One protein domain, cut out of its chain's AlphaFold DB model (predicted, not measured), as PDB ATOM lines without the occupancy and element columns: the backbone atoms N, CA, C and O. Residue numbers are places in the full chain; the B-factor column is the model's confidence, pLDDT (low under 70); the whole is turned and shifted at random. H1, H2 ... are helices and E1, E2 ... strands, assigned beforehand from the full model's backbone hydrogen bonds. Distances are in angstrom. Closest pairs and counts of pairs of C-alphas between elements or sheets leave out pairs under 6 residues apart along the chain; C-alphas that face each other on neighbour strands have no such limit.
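Overview. This is residues 4 to 111 of the 113 residues of an uncharacterized protein of Mucilaginibacter pineti (UniProt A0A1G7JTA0). A five-stranded antiparallel sheet, curled like part of a barrel, wraps round residues 85 to 98 of one long helix, H3, whose residues 101 to 110 stick out as an arm. The short helices H1 and H2 form a small corner off the sheet, reached by a long loop, and residues 57 to 62 also stick out. The printed part has 108 residues, with E1, E2, E3, E4, H1, H2, E5 and H3 along the chain and the sheet in the order E1, E2, E3, E4, E5. The class is mixed, helices and strands; the whole is compact, with a radius of gyration of the C-alphas of 14.5 A and spans of 44 by 36 by 26 A.

Arrangement. E1, residues 4 to 10, and E2, residues 13 to 21, form a hairpin, with N 6 and O 17 at 2.9 A. E2 and E3, residues 31 to 38, are also a hairpin, with N 18 and O 37 at 2.8 A. E3 and E4, residues 41 to 48, form a third hairpin, with N 34 and O 45 at 2.8 A. E1 to E4 are a meander, each strand the antiparallel neighbour of the one before. E5, residues 76 to 78, is the antiparallel neighbour of E4, with N 46 and O 77 at 2.8 A; E1 and E5 are the edge strands of this strongly twisted sheet. H3, residues 85 to 110, is on the sheet, giving two layers, a helix on one face of a sheet. The closest C-alphas of H3 and E5 are those of Gly 92 and Ala 76, 5.1 A apart. Those of H3 and E1 are Glu 87 and Leu 10, 5.9 A apart. H1, residues 61 to 69, and H2, residues 71 to 74, only just touch, and only at the corner, with 3 pairs of C-alphas within 8 A, the closest those of Ala 67 and Val 74 at 5.6 A. H2 is close to H3 but not clearly touching, with the C-alphas of Glu 72 and Ile 89 5.8 A apart; H1 and H3 are apart. In H1 and H3 every O i to N i+4 pair is within hydrogen-bond range; H2 is too short for such a pair.

Along the chain. E1 begins at C-alpha 4, (-23.270, -12.099, 7.712), and is 17.6 A long. E2 measures 23.8 A, E3 20.8 A and E4 21.3 A. H1 is 11.7 A long, and H2 and E5 are shorter. H3 runs 37.7 A, from C-alpha 85 at (-15.122, -32.728, 8.754) to C-alpha 110 at (-44.130, -9.505, 15.244).

Size, cuts and confidence. The two C-alphas farthest apart are those of Glu 40 and Pro 58, at 44.3 A. The printed part has no cut, and its one long link is E4 to H1, residues 49 to 60. The mean pLDDT of the printed part is 80.2; residues 50 to 74 and 103 to 111 are under 70.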
ATOM      1  N   PHE A   4     -23.337 -12.346   6.275       91.75
ATOM      2  CA  PHE A   4     -23.270 -12.099   7.712       91.75
ATOM      3  C   PHE A   4     -21.950 -12.629   8.271       91.75
ATOM      4  O   PHE A   4     -21.333 -13.519   7.692       91.75
ATOM      5  N   ASN A   5     -21.502 -12.056   9.388       92.94
ATOM      6  CA  ASN A   5     -20.247 -12.444  10.025       92.94
ATOM      7  C   ASN A   5     -20.529 -13.186  11.329       92.94
ATOM      8  O   ASN A   5     -21.366 -12.734  12.113       92.94
ATOM      9  N   LEU A   6     -19.804 -14.275  11.564       92.50
ATOM     10  CA  LEU A   6     -19.795 -15.023  12.820       92.50
ATOM     11  C   LEU A   6     -18.362 -15.141  13.345       92.50
ATOM     12  O   LEU A   6     -17.413 -15.177  12.565       92.50
ATOM     13  N   GLU A   7     -18.205 -15.237  14.661       93.44
ATOM     14  CA  GLU A   7     -16.971 -15.746  15.261       93.44
ATOM     15  C   GLU A   7     -17.150 -17.247  15.506       93.44
ATOM     16  O   GLU A   7     -18.080 -17.651  16.205       93.44
ATOM     17  N   ILE A   8     -16.301 -18.069  14.889       91.94
ATOM     18  CA  ILE A   8     -16.403 -19.532  14.926       91.94
ATOM     19  C   ILE A   8     -15.119 -20.099  15.526       91.94
ATOM     20  O   ILE A   8     -14.022 -19.716  15.123       91.94
ATOM     21  N   GLU A   9     -15.246 -21.019  16.478       92.12
ATOM     22  CA  GLU A   9     -14.107 -21.742  17.039       92.12
ATOM     23  C   GLU A   9     -13.701 -22.890  16.106       92.12
ATOM     24  O   GLU A   9     -14.376 -23.912  16.033       92.12
ATOM     25  N   LEU A  10     -12.598 -22.725  15.378       90.50
ATOM     26  CA  LEU A  10     -12.022 -23.748  14.505       90.50
ATOM     27  C   LEU A  10     -10.680 -24.189  15.093       90.50
ATOM     28  O   LEU A  10      -9.841 -23.345  15.398       90.50
ATOM     29  N   GLU A  11     -10.484 -25.495  15.292       89.50
ATOM     30  CA  GLU A  11      -9.248 -26.058  15.871       89.50
ATOM     31  C   GLU A  11      -8.819 -25.372  17.194       89.50
ATOM     32  O   GLU A  11      -7.647 -25.056  17.408       89.50
ATOM     33  N   ASN A  12      -9.779 -25.118  18.094       85.94
ATOM     34  CA  ASN A  12      -9.597 -24.376  19.358       85.94
ATOM     35  C   ASN A  12      -9.115 -22.920  19.185       85.94
ATOM     36  O   ASN A  12      -8.521 -22.338  20.097       85.94
ATOM     37  N   THR A  13      -9.336 -22.326  18.012       90.19
ATOM     38  CA  THR A  13      -9.006 -20.931  17.718       90.19
ATOM     39  C   THR A  13     -10.259 -20.194  17.261       90.19
ATOM     40  O   THR A  13     -10.942 -20.628  16.339       90.19
ATOM     41  N   MET A  14     -10.556 -19.047  17.872       93.44
ATOM     42  CA  MET A  14     -11.650 -18.183  17.420       93.44
ATOM     43  C   MET A  14     -11.261 -17.484  16.116       93.44
ATOM     44  O   MET A  14     -10.302 -16.707  16.084       93.44
ATOM     45  N   VAL A  15     -12.009 -17.749  15.047       93.19
ATOM     46  CA  VAL A  15     -11.771 -17.211  13.707       93.19
ATOM     47  C   VAL A  15     -13.001 -16.424  13.244       93.19
ATOM     48  O   VAL A  15     -14.119 -16.940  13.306       93.19
ATOM     49  N   PRO A  16     -12.835 -15.183  12.749       94.94
ATOM     50  CA  PRO A  16     -13.920 -14.476  12.091       94.94
ATOM     51  C   PRO A  16     -14.228 -15.140  10.744       94.94
ATOM     52  O   PRO A  16     -13.337 -15.320   9.908       94.94
ATOM     53  N   ALA A  17     -15.496 -15.470  10.526       94.94
ATOM     54  CA  ALA A  17     -15.996 -16.052   9.292       94.94
ATOM     55  C   ALA A  17     -17.051 -15.140   8.654       94.94
ATOM     56  O   ALA A  17     -17.991 -14.705   9.317       94.94
ATOM     57  N   SER A  18     -16.900 -14.880   7.357       96.56
ATOM     58  CA  SER A  18     -17.915 -14.249   6.510       96.56
ATOM     59  C   SER A  18     -18.702 -15.339   5.797       96.56
ATOM     60  O   SER A  18     -18.111 -16.222   5.174       96.56
ATOM     61  N   ILE A  19     -20.025 -15.286   5.900       95.88
ATOM     62  CA  ILE A  19     -20.924 -16.336   5.430       95.88
ATOM     63  C   ILE A  19     -21.964 -15.711   4.511       95.88
ATOM     64  O   ILE A  19     -22.714 -14.821   4.915       95.88
ATOM     65  N   GLU A  20     -22.034 -16.187   3.271       95.12
ATOM     66  CA  GLU A  20     -23.047 -15.782   2.305       95.12
ATOM     67  C   GLU A  20     -23.941 -16.961   1.931       95.12
ATOM     68  O   GLU A  20     -23.489 -17.979   1.420       95.12
ATOM     69  N   GLN A  21     -25.249 -16.799   2.120       93.56
ATOM     70  CA  GLN A  21     -26.224 -17.753   1.606       93.56
ATOM     71  C   GLN A  21     -26.317 -17.654   0.074       93.56
ATOM     72  O   GLN A  21     -26.597 -16.576  -0.477       93.56
ATOM     73  N   LEU A  22     -26.103 -18.784  -0.603       93.00
ATOM     74  CA  LEU A  22     -26.125 -18.883  -2.063       93.00
ATOM     75  C   LEU A  22     -27.530 -19.191  -2.593       93.00
ATOM     76  O   LEU A  22     -27.954 -18.607  -3.594       93.00
ATOM     77  N   ASP A  23     -28.273 -20.055  -1.898       90.44
ATOM     78  CA  ASP A  23     -29.610 -20.490  -2.313       90.44
ATOM     79  C   ASP A  23     -30.715 -19.783  -1.544       90.44
ATOM     80  O   ASP A  23     -30.611 -19.561  -0.348       90.44
ATOM     81  N   ARG A  24     -31.832 -19.470  -2.205       83.25
ATOM     82  CA  ARG A  24     -32.983 -18.840  -1.533       83.25
ATOM     83  C   ARG A  24     -33.821 -19.816  -0.708       83.25
ATOM     84  O   ARG A  24     -34.514 -19.378   0.204       83.25
ATOM     85  N   LEU A  25     -33.811 -21.091  -1.079       82.75
ATOM     86  CA  LEU A  25     -34.613 -22.162  -0.493       82.75
ATOM     87  C   LEU A  25     -33.737 -23.404  -0.345       82.75
ATOM     88  O   LEU A  25     -32.745 -23.531  -1.062       82.75
ATOM     89  N   ALA A  26     -34.127 -24.284   0.574       85.00
ATOM     90  CA  ALA A  26     -33.517 -25.596   0.699       85.00
ATOM     91  C   ALA A  26     -33.794 -26.458  -0.541       85.00
ATOM     92  O   ALA A  26     -34.790 -26.246  -1.245       85.00
ATOM     93  N   ASP A  27     -32.894 -27.397  -0.813       83.88
ATOM     94  CA  ASP A  27     -33.094 -28.443  -1.809       83.88
ATOM     95  C   ASP A  27     -34.079 -29.524  -1.321       83.88
ATOM     96  O   ASP A  27     -34.763 -29.366  -0.310       83.88
ATOM     97  N   VAL A  28     -34.196 -30.611  -2.088       75.25
ATOM     98  CA  VAL A  28     -35.129 -31.713  -1.797       75.25
ATOM     99  C   VAL A  28     -34.780 -32.494  -0.529       75.25
ATOM    100  O   VAL A  28     -35.655 -33.179  -0.007       75.25
ATOM    101  N   ASP A  29     -33.543 -32.370  -0.047       76.88
ATOM    102  CA  ASP A  29     -33.018 -33.055   1.135       76.88
ATOM    103  C   ASP A  29     -32.880 -32.089   2.333       76.88
ATOM    104  O   ASP A  29     -32.322 -32.435   3.378       76.88
ATOM    105  N   GLY A  30     -33.377 -30.855   2.191       79.06
ATOM    106  CA  GLY A  30     -33.400 -29.858   3.254       79.06
ATOM    107  C   GLY A  30     -32.089 -29.088   3.443       79.06
ATOM    108  O   GLY A  30     -31.922 -28.418   4.470       79.06
ATOM    109  N   PHE A  31     -31.159 -29.141   2.484       86.56
ATOM    110  CA  PHE A  31     -29.881 -28.429   2.549       86.56
ATOM    111  C   PHE A  31     -29.928 -27.069   1.848       86.56
ATOM    112  O   PHE A  31     -30.538 -26.892   0.796       86.56
ATOM    113  N   ILE A  32     -29.240 -26.089   2.433       90.94
ATOM    114  CA  ILE A  32     -28.953 -24.784   1.825       90.94
ATOM    115  C   ILE A  32     -27.440 -24.629   1.708       90.94
ATOM    116  O   ILE A  32     -26.709 -24.953   2.647       90.94
ATOM    117  N   ARG A  33     -26.964 -24.089   0.581       93.69
ATOM    118  CA  ARG A  33     -25.541 -23.794   0.389       93.69
ATOM    119  C   ARG A  33     -25.162 -22.427   0.936       93.69
ATOM    120  O   ARG A  33     -25.817 -21.413   0.661       93.69
ATOM    121  N   PHE A  34     -24.041 -22.405   1.641       94.94
ATOM    122  CA  PHE A  34     -23.410 -21.212   2.175       94.94
ATOM    123  C   PHE A  34     -21.965 -21.139   1.690       94.94
ATOM    124  O   PHE A  34     -21.210 -22.090   1.840       94.94
ATOM    125  N   ASP A  35     -21.572 -20.007   1.119       96.50
ATOM    126  CA  ASP A  35     -20.170 -19.684   0.870       96.50
ATOM    127  C   ASP A  35     -19.560 -19.154   2.167       96.50
ATOM    128  O   ASP A  35     -20.005 -18.135   2.703       96.50
ATOM    129  N   VAL A  36     -18.583 -19.881   2.699       96.19
ATOM    130  CA  VAL A  36     -17.958 -19.614   3.991       96.19
ATOM    131  C   VAL A  36     -16.513 -19.219   3.761       96.19
ATOM    132  O   VAL A  36     -15.723 -19.999   3.238       96.19
ATOM    133  N   THR A  37     -16.151 -18.013   4.190       96.50
ATOM    134  CA  THR A  37     -14.777 -17.501   4.162       96.50
ATOM    135  C   THR A  37     -14.274 -17.294   5.586       96.50
ATOM    136  O   THR A  37     -14.805 -16.445   6.299       96.50
ATOM    137  N   ALA A  38     -13.235 -18.024   5.994       94.06
ATOM    138  CA  ALA A  38     -12.597 -17.934   7.306       94.06
ATOM    139  C   ALA A  38     -11.071 -17.794   7.143       94.06
ATOM    140  O   ALA A  38     -10.362 -18.756   6.832       94.06
ATOM    141  N   GLY A  39     -10.553 -16.577   7.334       89.75
ATOM    142  CA  GLY A  39      -9.158 -16.251   7.019       89.75
ATOM    143  C   GLY A  39      -8.873 -16.365   5.516       89.75
ATOM    144  O   GLY A  39      -9.549 -15.733   4.710       89.75
ATOM    145  N   GLU A  40      -7.877 -17.171   5.139       91.56
ATOM    146  CA  GLU A  40      -7.543 -17.464   3.730       91.56
ATOM    147  C   GLU A  40      -8.340 -18.647   3.153       91.56
ATOM    148  O   GLU A  40      -8.276 -18.913   1.952       91.56
ATOM    149  N   ARG A  41      -9.097 -19.364   3.994       94.69
ATOM    150  CA  ARG A  41      -9.894 -20.525   3.589       94.69
ATOM    151  C   ARG A  41     -11.271 -20.076   3.140       94.69
ATOM    152  O   ARG A  41     -11.942 -19.325   3.847       94.69
ATOM    153  N   ARG A  42     -11.706 -20.565   1.985       95.56
ATOM    154  CA  ARG A  42     -13.041 -20.318   1.447       95.56
ATOM    155  C   ARG A  42     -13.601 -21.608   0.886       95.56
ATOM    156  O   ARG A  42     -12.895 -22.251   0.122       95.56
ATOM    157  N   SER A  43     -14.824 -21.959   1.260       96.06
ATOM    158  CA  SER A  43     -15.476 -23.169   0.771       96.06
ATOM    159  C   SER A  43     -16.992 -23.060   0.795       96.06
ATOM    160  O   SER A  43     -17.554 -22.322   1.608       96.06
ATOM    161  N   VAL A  44     -17.655 -23.819  -0.076       95.62
ATOM    162  CA  VAL A  44     -19.109 -23.977  -0.040       95.62
ATOM    163  C   VAL A  44     -19.487 -25.081   0.942       95.62
ATOM    164  O   VAL A  44     -19.139 -26.244   0.762       95.62
ATOM    165  N   VAL A  45     -20.253 -24.714   1.965       93.62
ATOM    166  CA  VAL A  45     -20.781 -25.624   2.979       93.62
ATOM    167  C   VAL A  45     -22.283 -25.802   2.777       93.62
ATOM    168  O   VAL A  45     -23.045 -24.835   2.735       93.62
ATOM    169  N   TYR A  46     -22.711 -27.053   2.672       92.31
ATOM    170  CA  TYR A  46     -24.107 -27.464   2.620       92.31
ATOM    171  C   TYR A  46     -24.591 -27.656   4.052       92.31
ATOM    172  O   TYR A  46     -24.055 -28.489   4.779       92.31
ATOM    173  N   VAL A  47     -25.594 -26.889   4.471       89.31
ATOM    174  CA  VAL A  47     -26.130 -26.934   5.837       89.31
ATOM    175  C   VAL A  47     -27.575 -27.396   5.791       89.31
ATOM    176  O   VAL A  47     -28.404 -26.774   5.124       89.31
ATOM    177  N   ASN A  48     -27.883 -28.466   6.521       87.31
ATOM    178  CA  ASN A  48     -29.249 -28.941   6.672       87.31
ATOM    179  C   ASN A  48     -30.025 -27.956   7.560       87.31
ATOM    180  O   ASN A  48     -29.663 -27.716   8.715       87.31
ATOM    181  N   VAL A  49     -31.078 -27.355   7.009       77.88
ATOM    182  CA  VAL A  49     -31.936 -26.392   7.718       77.88
ATOM    183  C   VAL A  49     -33.293 -26.980   8.105       77.88
ATOM    184  O   VAL A  49     -34.045 -26.343   8.849       77.88
ATOM    185  N   GLU A  50     -33.602 -28.184   7.626       66.50
ATOM    186  CA  GLU A  50     -34.811 -28.942   7.937       66.50
ATOM    187  C   GLU A  50     -34.574 -29.887   9.117       66.50
ATOM    188  O   GLU A  50     -34.556 -31.097   8.953       66.50
ATOM    189  N   ASN A  51     -34.367 -29.367  10.329       57.38
ATOM    190  CA  ASN A  51     -34.225 -30.257  11.488       57.38
ATOM    191  C   ASN A  51     -34.565 -29.596  12.827       57.38
ATOM    192  O   ASN A  51     -33.719 -29.498  13.705       57.38
ATOM    193  N   ASP A  52     -35.822 -29.172  12.980       56.38
ATOM    194  CA  ASP A  52     -36.433 -28.924  14.302       56.38
ATOM    195  C   ASP A  52     -37.861 -29.502  14.414       56.38
ATOM    196  O   ASP A  52     -38.532 -29.326  15.434       56.38
ATOM    197  N   LEU A  53     -38.368 -30.183  13.377       51.16
ATOM    198  CA  LEU A  53     -39.715 -30.752  13.385       51.16
ATOM    199  C   LEU A  53     -39.652 -32.252  13.699       51.16
ATOM    200  O   LEU A  53     -38.825 -32.949  13.112       51.16
ATOM    201  N   PRO A  54     -40.502 -32.766  14.608       55.59
ATOM    202  CA  PRO A  54     -40.620 -34.200  14.832       55.59
ATOM    203  C   PRO A  54     -40.990 -34.918  13.522       55.59
ATOM    204  O   PRO A  54     -41.663 -34.324  12.673       55.59
ATOM    205  N   PRO A  55     -40.575 -36.185  13.356       61.41
ATOM    206  CA  PRO A  55     -40.715 -36.905  12.103       61.41
ATOM    207  C   PRO A  55     -42.200 -37.011  11.767       61.41
ATOM    208  O   PRO A  55     -43.016 -37.421  12.598       61.41
ATOM    209  N   ALA A  56     -42.562 -36.602  10.551       57.81
ATOM    210  CA  ALA A  56     -43.952 -36.607  10.105       57.81
ATOM    211  C   ALA A  56     -44.467 -38.036   9.880       57.81
ATOM    212  O   ALA A  56     -45.673 -38.284   9.976       57.81
ATOM    213  N   THR A  57     -43.560 -38.980   9.610       65.56
ATOM    214  CA  THR A  57     -43.879 -40.391   9.410       65.56
ATOM    215  C   THR A  57     -42.961 -41.312  10.224       65.56
ATOM    216  O   THR A  57     -41.838 -40.943  10.561       65.56
ATOM    217  N   PRO A  58     -43.403 -42.548  10.528       61.41
ATOM    218  CA  PRO A  58     -42.543 -43.560  11.138       61.41
ATOM    219  C   PRO A  58     -41.328 -43.946  10.282       61.41
ATOM    220  O   PRO A  58     -40.358 -44.446  10.839       61.41
ATOM    221  N   GLN A  59     -41.369 -43.742   8.957       65.00
ATOM    222  CA  GLN A  59     -40.215 -43.987   8.084       65.00
ATOM    223  C   GLN A  59     -39.126 -42.919   8.256       65.00
ATOM    224  O   GLN A  59     -37.946 -43.253   8.244       65.00
ATOM    225  N   ASP A  60     -39.511 -41.668   8.511       61.25
ATOM    226  CA  ASP A  60     -38.574 -40.565   8.772       61.25
ATOM    227  C   ASP A  60     -38.002 -40.614  10.201       61.25
ATOM    228  O   ASP A  60     -37.118 -39.838  10.564       61.25
ATOM    229  N   ALA A  61     -38.515 -41.525  11.036       65.56
ATOM    230  CA  ALA A  61     -38.154 -41.612  12.440       65.56
ATOM    231  C   ALA A  61     -36.707 -42.061  12.651       65.56
ATOM    232  O   ALA A  61     -36.080 -41.547  13.563       65.56
ATOM    233  N   GLU A  62     -36.154 -42.966  11.838       65.94
ATOM    234  CA  GLU A  62     -34.753 -43.402  11.978       65.94
ATOM    235  C   GLU A  62     -33.770 -42.265  11.680       65.94
ATOM    236  O   GLU A  62     -32.920 -41.977  12.516       65.94
ATOM    237  N   ALA A  63     -33.954 -41.546  10.568       62.34
ATOM    238  CA  ALA A  63     -33.143 -40.373  10.230       62.34
ATOM    239  C   ALA A  63     -33.302 -39.249  11.266       62.34
ATOM    240  O   ALA A  63     -32.331 -38.594  11.634       62.34
ATOM    241  N   TYR A  64     -34.513 -39.064  11.797       63.62
ATOM    242  CA  TYR A  64     -34.757 -38.141  12.902       63.62
ATOM    243  C   TYR A  64     -34.079 -38.595  14.200       63.62
ATOM    244  O   TYR A  64     -33.470 -37.786  14.893       63.62
ATOM    245  N   PHE A  65     -34.143 -39.884  14.544       65.12
ATOM    246  CA  PHE A  65     -33.453 -40.441  15.705       65.12
ATOM    247  C   PHE A  65     -31.940 -40.292  15.553       65.12
ATOM    248  O   PHE A  65     -31.283 -39.943  16.528       65.12
ATOM    249  N   GLU A  66     -31.379 -40.501  14.364       63.81
ATOM    250  CA  GLU A  66     -29.965 -40.246  14.093       63.81
ATOM    251  C   GLU A  66     -29.628 -38.757  14.187       63.81
ATOM    252  O   GLU A  66     -28.679 -38.411  14.876       63.81
ATOM    253  N   ALA A  67     -30.424 -37.857  13.607       62.78
ATOM    254  CA  ALA A  67     -30.201 -36.413  13.700       62.78
ATOM    255  C   ALA A  67     -30.329 -35.871  15.138       62.78
ATOM    256  O   ALA A  67     -29.633 -34.930  15.511       62.78
ATOM    257  N   VAL A  68     -31.200 -36.467  15.959       60.28
ATOM    258  CA  VAL A  68     -31.370 -36.109  17.375       60.28
ATOM    259  C   VAL A  68     -30.249 -36.678  18.245       60.28
ATOM    260  O   VAL A  68     -29.802 -36.002  19.170       60.28
ATOM    261  N   ASN A  69     -29.796 -37.907  17.983       61.31
ATOM    262  CA  ASN A  69     -28.752 -38.558  18.784       61.31
ATOM    263  C   ASN A  69     -27.326 -38.219  18.320       61.31
ATOM    264  O   ASN A  69     -26.403 -38.295  19.128       61.31
ATOM    265  N   TYR A  70     -27.159 -37.841  17.052       64.06
ATOM    266  CA  TYR A  70     -25.897 -37.494  16.394       64.06
ATOM    267  C   TYR A  70     -26.070 -36.235  15.523       64.06
ATOM    268  O   TYR A  70     -25.889 -36.285  14.299       64.06
ATOM    269  N   PRO A  71     -26.430 -35.082  16.116       57.25
ATOM    270  CA  PRO A  71     -26.644 -33.838  15.375       57.25
ATOM    271  C   PRO A  71     -25.409 -33.415  14.571       57.25
ATOM    272  O   PRO A  71     -25.528 -32.819  13.502       57.25
ATOM    273  N   GLU A  72     -24.216 -33.769  15.044       56.62
ATOM    274  CA  GLU A  72     -22.952 -33.565  14.350       56.62
ATOM    275  C   GLU A  72     -22.818 -34.368  13.045       56.62
ATOM    276  O   GLU A  72     -22.082 -33.958  12.156       56.62
ATOM    277  N   GLN A  73     -23.535 -35.480  12.868       56.94
ATOM    278  CA  GLN A  73     -23.381 -36.339  11.687       56.94
ATOM    279  C   GLN A  73     -24.329 -35.988  10.534       56.94
ATOM    280  O   GLN A  73     -24.076 -36.408   9.408       56.94
ATOM    281  N   VAL A  74     -25.373 -35.194  10.793       63.00
ATOM    282  CA  VAL A  74     -26.463 -34.921   9.833       63.00
ATOM    283  C   VAL A  74     -26.595 -33.421   9.501       63.00
ATOM    284  O   VAL A  74     -27.385 -33.027   8.650       63.00
ATOM    285  N   SER A  75     -25.816 -32.543  10.148       74.12
ATOM    286  CA  SER A  75     -26.061 -31.094  10.082       74.12
ATOM    287  C   SER A  75     -25.389 -30.355   8.920       74.12
ATOM    288  O   SER A  75     -25.939 -29.342   8.482       74.12
ATOM    289  N   ALA A  76     -24.206 -30.772   8.457       81.62
ATOM    290  CA  ALA A  76     -23.511 -30.090   7.366       81.62
ATOM    291  C   ALA A  76     -22.438 -30.951   6.690       81.62
ATOM    292  O   ALA A  76     -21.843 -31.822   7.323       81.62
ATOM    293  N   PHE A  77     -22.160 -30.661   5.420       86.50
ATOM    294  CA  PHE A  77     -21.038 -31.229   4.674       86.50
ATOM    295  C   PHE A  77     -20.413 -30.187   3.730       86.50
ATOM    296  O   PHE A  77     -21.035 -29.180   3.396       86.50
ATOM    297  N   SER A  78     -19.173 -30.426   3.305       87.56
ATOM    298  CA  SER A  78     -18.525 -29.711   2.202       87.56
ATOM    299  C   SER A  78     -18.061 -30.739   1.177       87.56
ATOM    300  O   SER A  78     -17.613 -31.824   1.546       87.56
ATOM    301  N   GLU A  79     -18.200 -30.411  -0.104       84.69
ATOM    302  CA  GLU A  79     -17.647 -31.215  -1.202       84.69
ATOM    303  C   GLU A  79     -16.154 -30.925  -1.423       84.69
ATOM    304  O   GLU A  79     -15.479 -31.637  -2.165       84.69
ATOM    305  N   GLU A  80     -15.639 -29.870  -0.794       87.81
ATOM    306  CA  GLU A  80     -14.260 -29.429  -0.917       87.81
ATOM    307  C   GLU A  80     -13.486 -29.774   0.360       87.81
ATOM    308  O   GLU A  80     -13.894 -29.429   1.470       87.81
ATOM    309  N   ASP A  81     -12.300 -30.364   0.207       84.56
ATOM    310  CA  ASP A  81     -11.416 -30.738   1.323       84.56
ATOM    311  C   ASP A  81     -10.623 -29.532   1.892       84.56
ATOM    312  O   ASP A  81      -9.430 -29.629   2.182       84.56
ATOM    313  N   ILE A  82     -11.258 -28.359   2.006       93.12
ATOM    314  CA  ILE A  82     -10.641 -27.121   2.527       93.12
ATOM    315  C   ILE A  82     -10.812 -27.002   4.045       93.12
ATOM    316  O   ILE A  82      -9.902 -26.550   4.746       93.12
ATOM    317  N   PHE A  83     -11.981 -27.395   4.543       92.00
ATOM    318  CA  PHE A  83     -12.273 -27.513   5.967       92.00
ATOM    319  C   PHE A  83     -12.294 -28.990   6.341       92.00
ATOM    320  O   PHE A  83     -12.752 -29.831   5.566       92.00
ATOM    321  N   THR A  84     -11.816 -29.321   7.534       91.88
ATOM    322  CA  THR A  84     -11.949 -30.687   8.046       91.88
ATOM    323  C   THR A  84     -13.418 -31.008   8.327       91.88
ATOM    324  O   THR A  84     -14.246 -30.115   8.506       91.88
ATOM    325  N   ARG A  85     -13.757 -32.298   8.419       87.94
ATOM    326  CA  ARG A  85     -15.122 -32.728   8.754       87.94
ATOM    327  C   ARG A  85     -15.633 -32.076  10.043       87.94
ATOM    328  O   ARG A  85     -16.762 -31.598  10.068       87.94
ATOM    329  N   ASP A  86     -14.802 -32.027  11.079       88.50
ATOM    330  CA  ASP A  86     -15.177 -31.449  12.373       88.50
ATOM    331  C   ASP A  86     -15.408 -29.935  12.260       88.50
ATOM    332  O   ASP A  86     -16.375 -29.408  12.806       88.50
ATOM    333  N   GLU A  87     -14.585 -29.229  11.481       91.75
ATOM    334  CA  GLU A  87     -14.786 -27.802  11.212       91.75
ATOM    335  C   GLU A  87     -16.084 -27.537  10.448       91.75
ATOM    336  O   GLU A  87     -16.819 -26.613  10.791       91.75
ATOM    337  N   VAL A  88     -16.404 -28.358   9.446       91.56
ATOM    338  CA  VAL A  88     -17.658 -28.245   8.686       91.56
ATOM    339  C   VAL A  88     -18.874 -28.408   9.598       91.56
ATOM    340  O   VAL A  88     -19.848 -27.666   9.469       91.56
ATOM    341  N   ILE A  89     -18.805 -29.332  10.558       89.19
ATOM    342  CA  ILE A  89     -19.853 -29.539  11.560       89.19
ATOM    343  C   ILE A  89     -20.029 -28.288  12.421       89.19
ATOM    344  O   ILE A  89     -21.154 -27.807  12.578       89.19
ATOM    345  N   VAL A  90     -18.932 -27.734  12.944       90.44
ATOM    346  CA  VAL A  90     -18.968 -26.525  13.778       90.44
ATOM    347  C   VAL A  90     -19.514 -25.328  12.992       90.44
ATOM    348  O   VAL A  90     -20.379 -24.603  13.489       90.44
ATOM    349  N   ILE A  91     -19.080 -25.148  11.741       91.50
ATOM    350  CA  ILE A  91     -19.587 -24.107  10.837       91.50
ATOM    351  C   ILE A  91     -21.095 -24.274  10.614       91.50
ATOM    352  O   ILE A  91     -21.857 -23.315  10.760       91.50
ATOM    353  N   GLY A  92     -21.544 -25.493  10.307       90.25
ATOM    354  CA  GLY A  92     -22.956 -25.803  10.106       90.25
ATOM    355  C   GLY A  92     -23.809 -25.497  11.337       90.25
ATOM    356  O   GLY A  92     -24.857 -24.858  11.222       90.25
ATOM    357  N   GLN A  93     -23.341 -25.887  12.524       87.38
ATOM    358  CA  GLN A  93     -24.006 -25.581  13.790       87.38
ATOM    359  C   GLN A  93     -24.079 -24.070  14.051       87.38
ATOM    360  O   GLN A  93     -25.138 -23.565  14.424       87.38
ATOM    361  N   ALA A  94     -22.997 -23.327  13.801       89.44
ATOM    362  CA  ALA A  94     -22.969 -21.875  13.974       89.44
ATOM    363  C   ALA A  94     -23.986 -21.168  13.056       89.44
ATOM    364  O   ALA A  94     -24.743 -20.304  13.509       89.44
ATOM    365  N   ILE A  95     -24.072 -21.588  11.789       89.88
ATOM    366  CA  ILE A  95     -25.049 -21.071  10.816       89.88
ATOM    367  C   ILE A  95     -26.484 -21.376  11.258       89.88
ATOM    368  O   ILE A  95     -27.354 -20.501  11.206       89.88
ATOM    369  N   ARG A  96     -26.750 -22.604  11.718       86.75
ATOM    370  CA  ARG A  96     -28.074 -22.993  12.223       86.75
ATOM    371  C   ARG A  96     -28.480 -22.171  13.439       86.75
ATOM    372  O   ARG A  96     -29.597 -21.657  13.458       86.75
ATOM    373  N   ASN A  97     -27.577 -21.996  14.402       85.12
ATOM    374  CA  ASN A  97     -27.831 -21.202  15.601       85.12
ATOM    375  C   ASN A  97     -28.154 -19.747  15.247       85.12
ATOM    376  O   ASN A  97     -29.172 -19.226  15.700       85.12
ATOM    377  N   TYR A  98     -27.371 -19.127  14.360       86.50
ATOM    378  CA  TYR A  98     -27.635 -17.771  13.877       86.50
ATOM    379  C   TYR A  98     -29.020 -17.645  13.222       86.50
ATOM    380  O   TYR A  98     -29.807 -16.755  13.554       86.50
ATOM    381  N   ASN A  99     -29.364 -18.579  12.331       81.62
ATOM    382  CA  ASN A  99     -30.663 -18.590  11.661       81.62
ATOM    383  C   ASN A  99     -31.827 -18.840  12.633       81.62
ATOM    384  O   ASN A  99     -32.896 -18.242  12.484       81.62
ATOM    385  N   HIS A 100     -31.643 -19.703  13.635       79.12
ATOM    386  CA  HIS A 100     -32.635 -19.948  14.679       79.12
ATOM    387  C   HIS A 100     -32.848 -18.699  15.543       79.12
ATOM    388  O   HIS A 100     -33.990 -18.288  15.759       79.12
ATOM    389  N   GLU A 101     -31.776 -18.036  15.976       77.19
ATOM    390  CA  GLU A 101     -31.865 -16.778  16.717       77.19
ATOM    391  C   GLU A 101     -32.601 -15.706  15.911       77.19
ATOM    392  O   GLU A 101     -33.540 -15.102  16.431       77.19
ATOM    393  N   LEU A 102     -32.267 -15.520  14.630       73.25
ATOM    394  CA  LEU A 102     -32.983 -14.590  13.751       73.25
ATOM    395  C   LEU A 102     -34.487 -14.891  13.682       73.25
ATOM    396  O   LEU A 102     -35.298 -13.966  13.785       73.25
ATOM    397  N   LYS A 103     -34.878 -16.167  13.560       67.38
ATOM    398  CA  LYS A 103     -36.292 -16.586  13.585       67.38
ATOM    399  C   LYS A 103     -36.955 -16.254  14.926       67.38
ATOM    400  O   LYS A 103     -38.056 -15.701  14.945       67.38
ATOM    401  N   VAL A 104     -36.294 -16.545  16.050       58.56
ATOM    402  CA  VAL A 104     -36.800 -16.234  17.399       58.56
ATOM    403  C   VAL A 104     -36.966 -14.726  17.592       58.56
ATOM    404  O   VAL A 104     -38.005 -14.280  18.088       58.56
ATOM    405  N   TYR A 105     -35.976 -13.930  17.181       59.09
ATOM    406  CA  TYR A 105     -36.045 -12.472  17.221       59.09
ATOM    407  C   TYR A 105     -37.209 -11.956  16.373       59.09
ATOM    408  O   TYR A 105     -38.032 -11.193  16.880       59.09
ATOM    409  N   PHE A 106     -37.336 -12.413  15.127       60.81
ATOM    410  CA  PHE A 106     -38.422 -12.012  14.233       60.81
ATOM    411  C   PHE A 106     -39.807 -12.315  14.830       60.81
ATOM    412  O   PHE A 106     -40.659 -11.427  14.915       60.81
ATOM    413  N   ASN A 107     -40.007 -13.531  15.348       59.12
ATOM    414  CA  ASN A 107     -41.263 -13.942  15.978       59.12
ATOM    415  C   ASN A 107     -41.596 -13.099  17.219       59.12
ATOM    416  O   ASN A 107     -42.756 -12.754  17.445       59.12
ATOM    417  N   ARG A 108     -40.589 -12.715  18.012       63.66
ATOM    418  CA  ARG A 108     -40.775 -11.878  19.206       63.66
ATOM    419  C   ARG A 108     -41.223 -10.452  18.868       63.66
ATOM    420  O   ARG A 108     -42.033  -9.895  19.605       63.66
ATOM    421  N   PHE A 109     -40.718  -9.859  17.786       60.28
ATOM    422  CA  PHE A 109     -41.085  -8.494  17.386       60.28
ATOM    423  C   PHE A 109     -42.445  -8.413  16.684       60.28
ATOM    424  O   PHE A 109     -43.159  -7.435  16.878       60.28
ATOM    425  N   MET A 110     -42.836  -9.451  15.941       58.34
ATOM    426  CA  MET A 110     -44.130  -9.505  15.244       58.34
ATOM    427  C   MET A 110     -45.303  -9.932  16.143       58.34
ATOM    428  O   MET A 110     -46.453  -9.842  15.731       58.34
ATOM    429  N   SER A 111     -45.030 -10.369  17.379       57.78
ATOM    430  CA  SER A 111     -46.044 -10.817  18.350       57.78
ATOM    431  C   SER A 111     -46.480  -9.737  19.354       57.78
ATOM    432  O   SER A 111     -47.034 -10.069  20.403       57.78
TER     433      SER A 111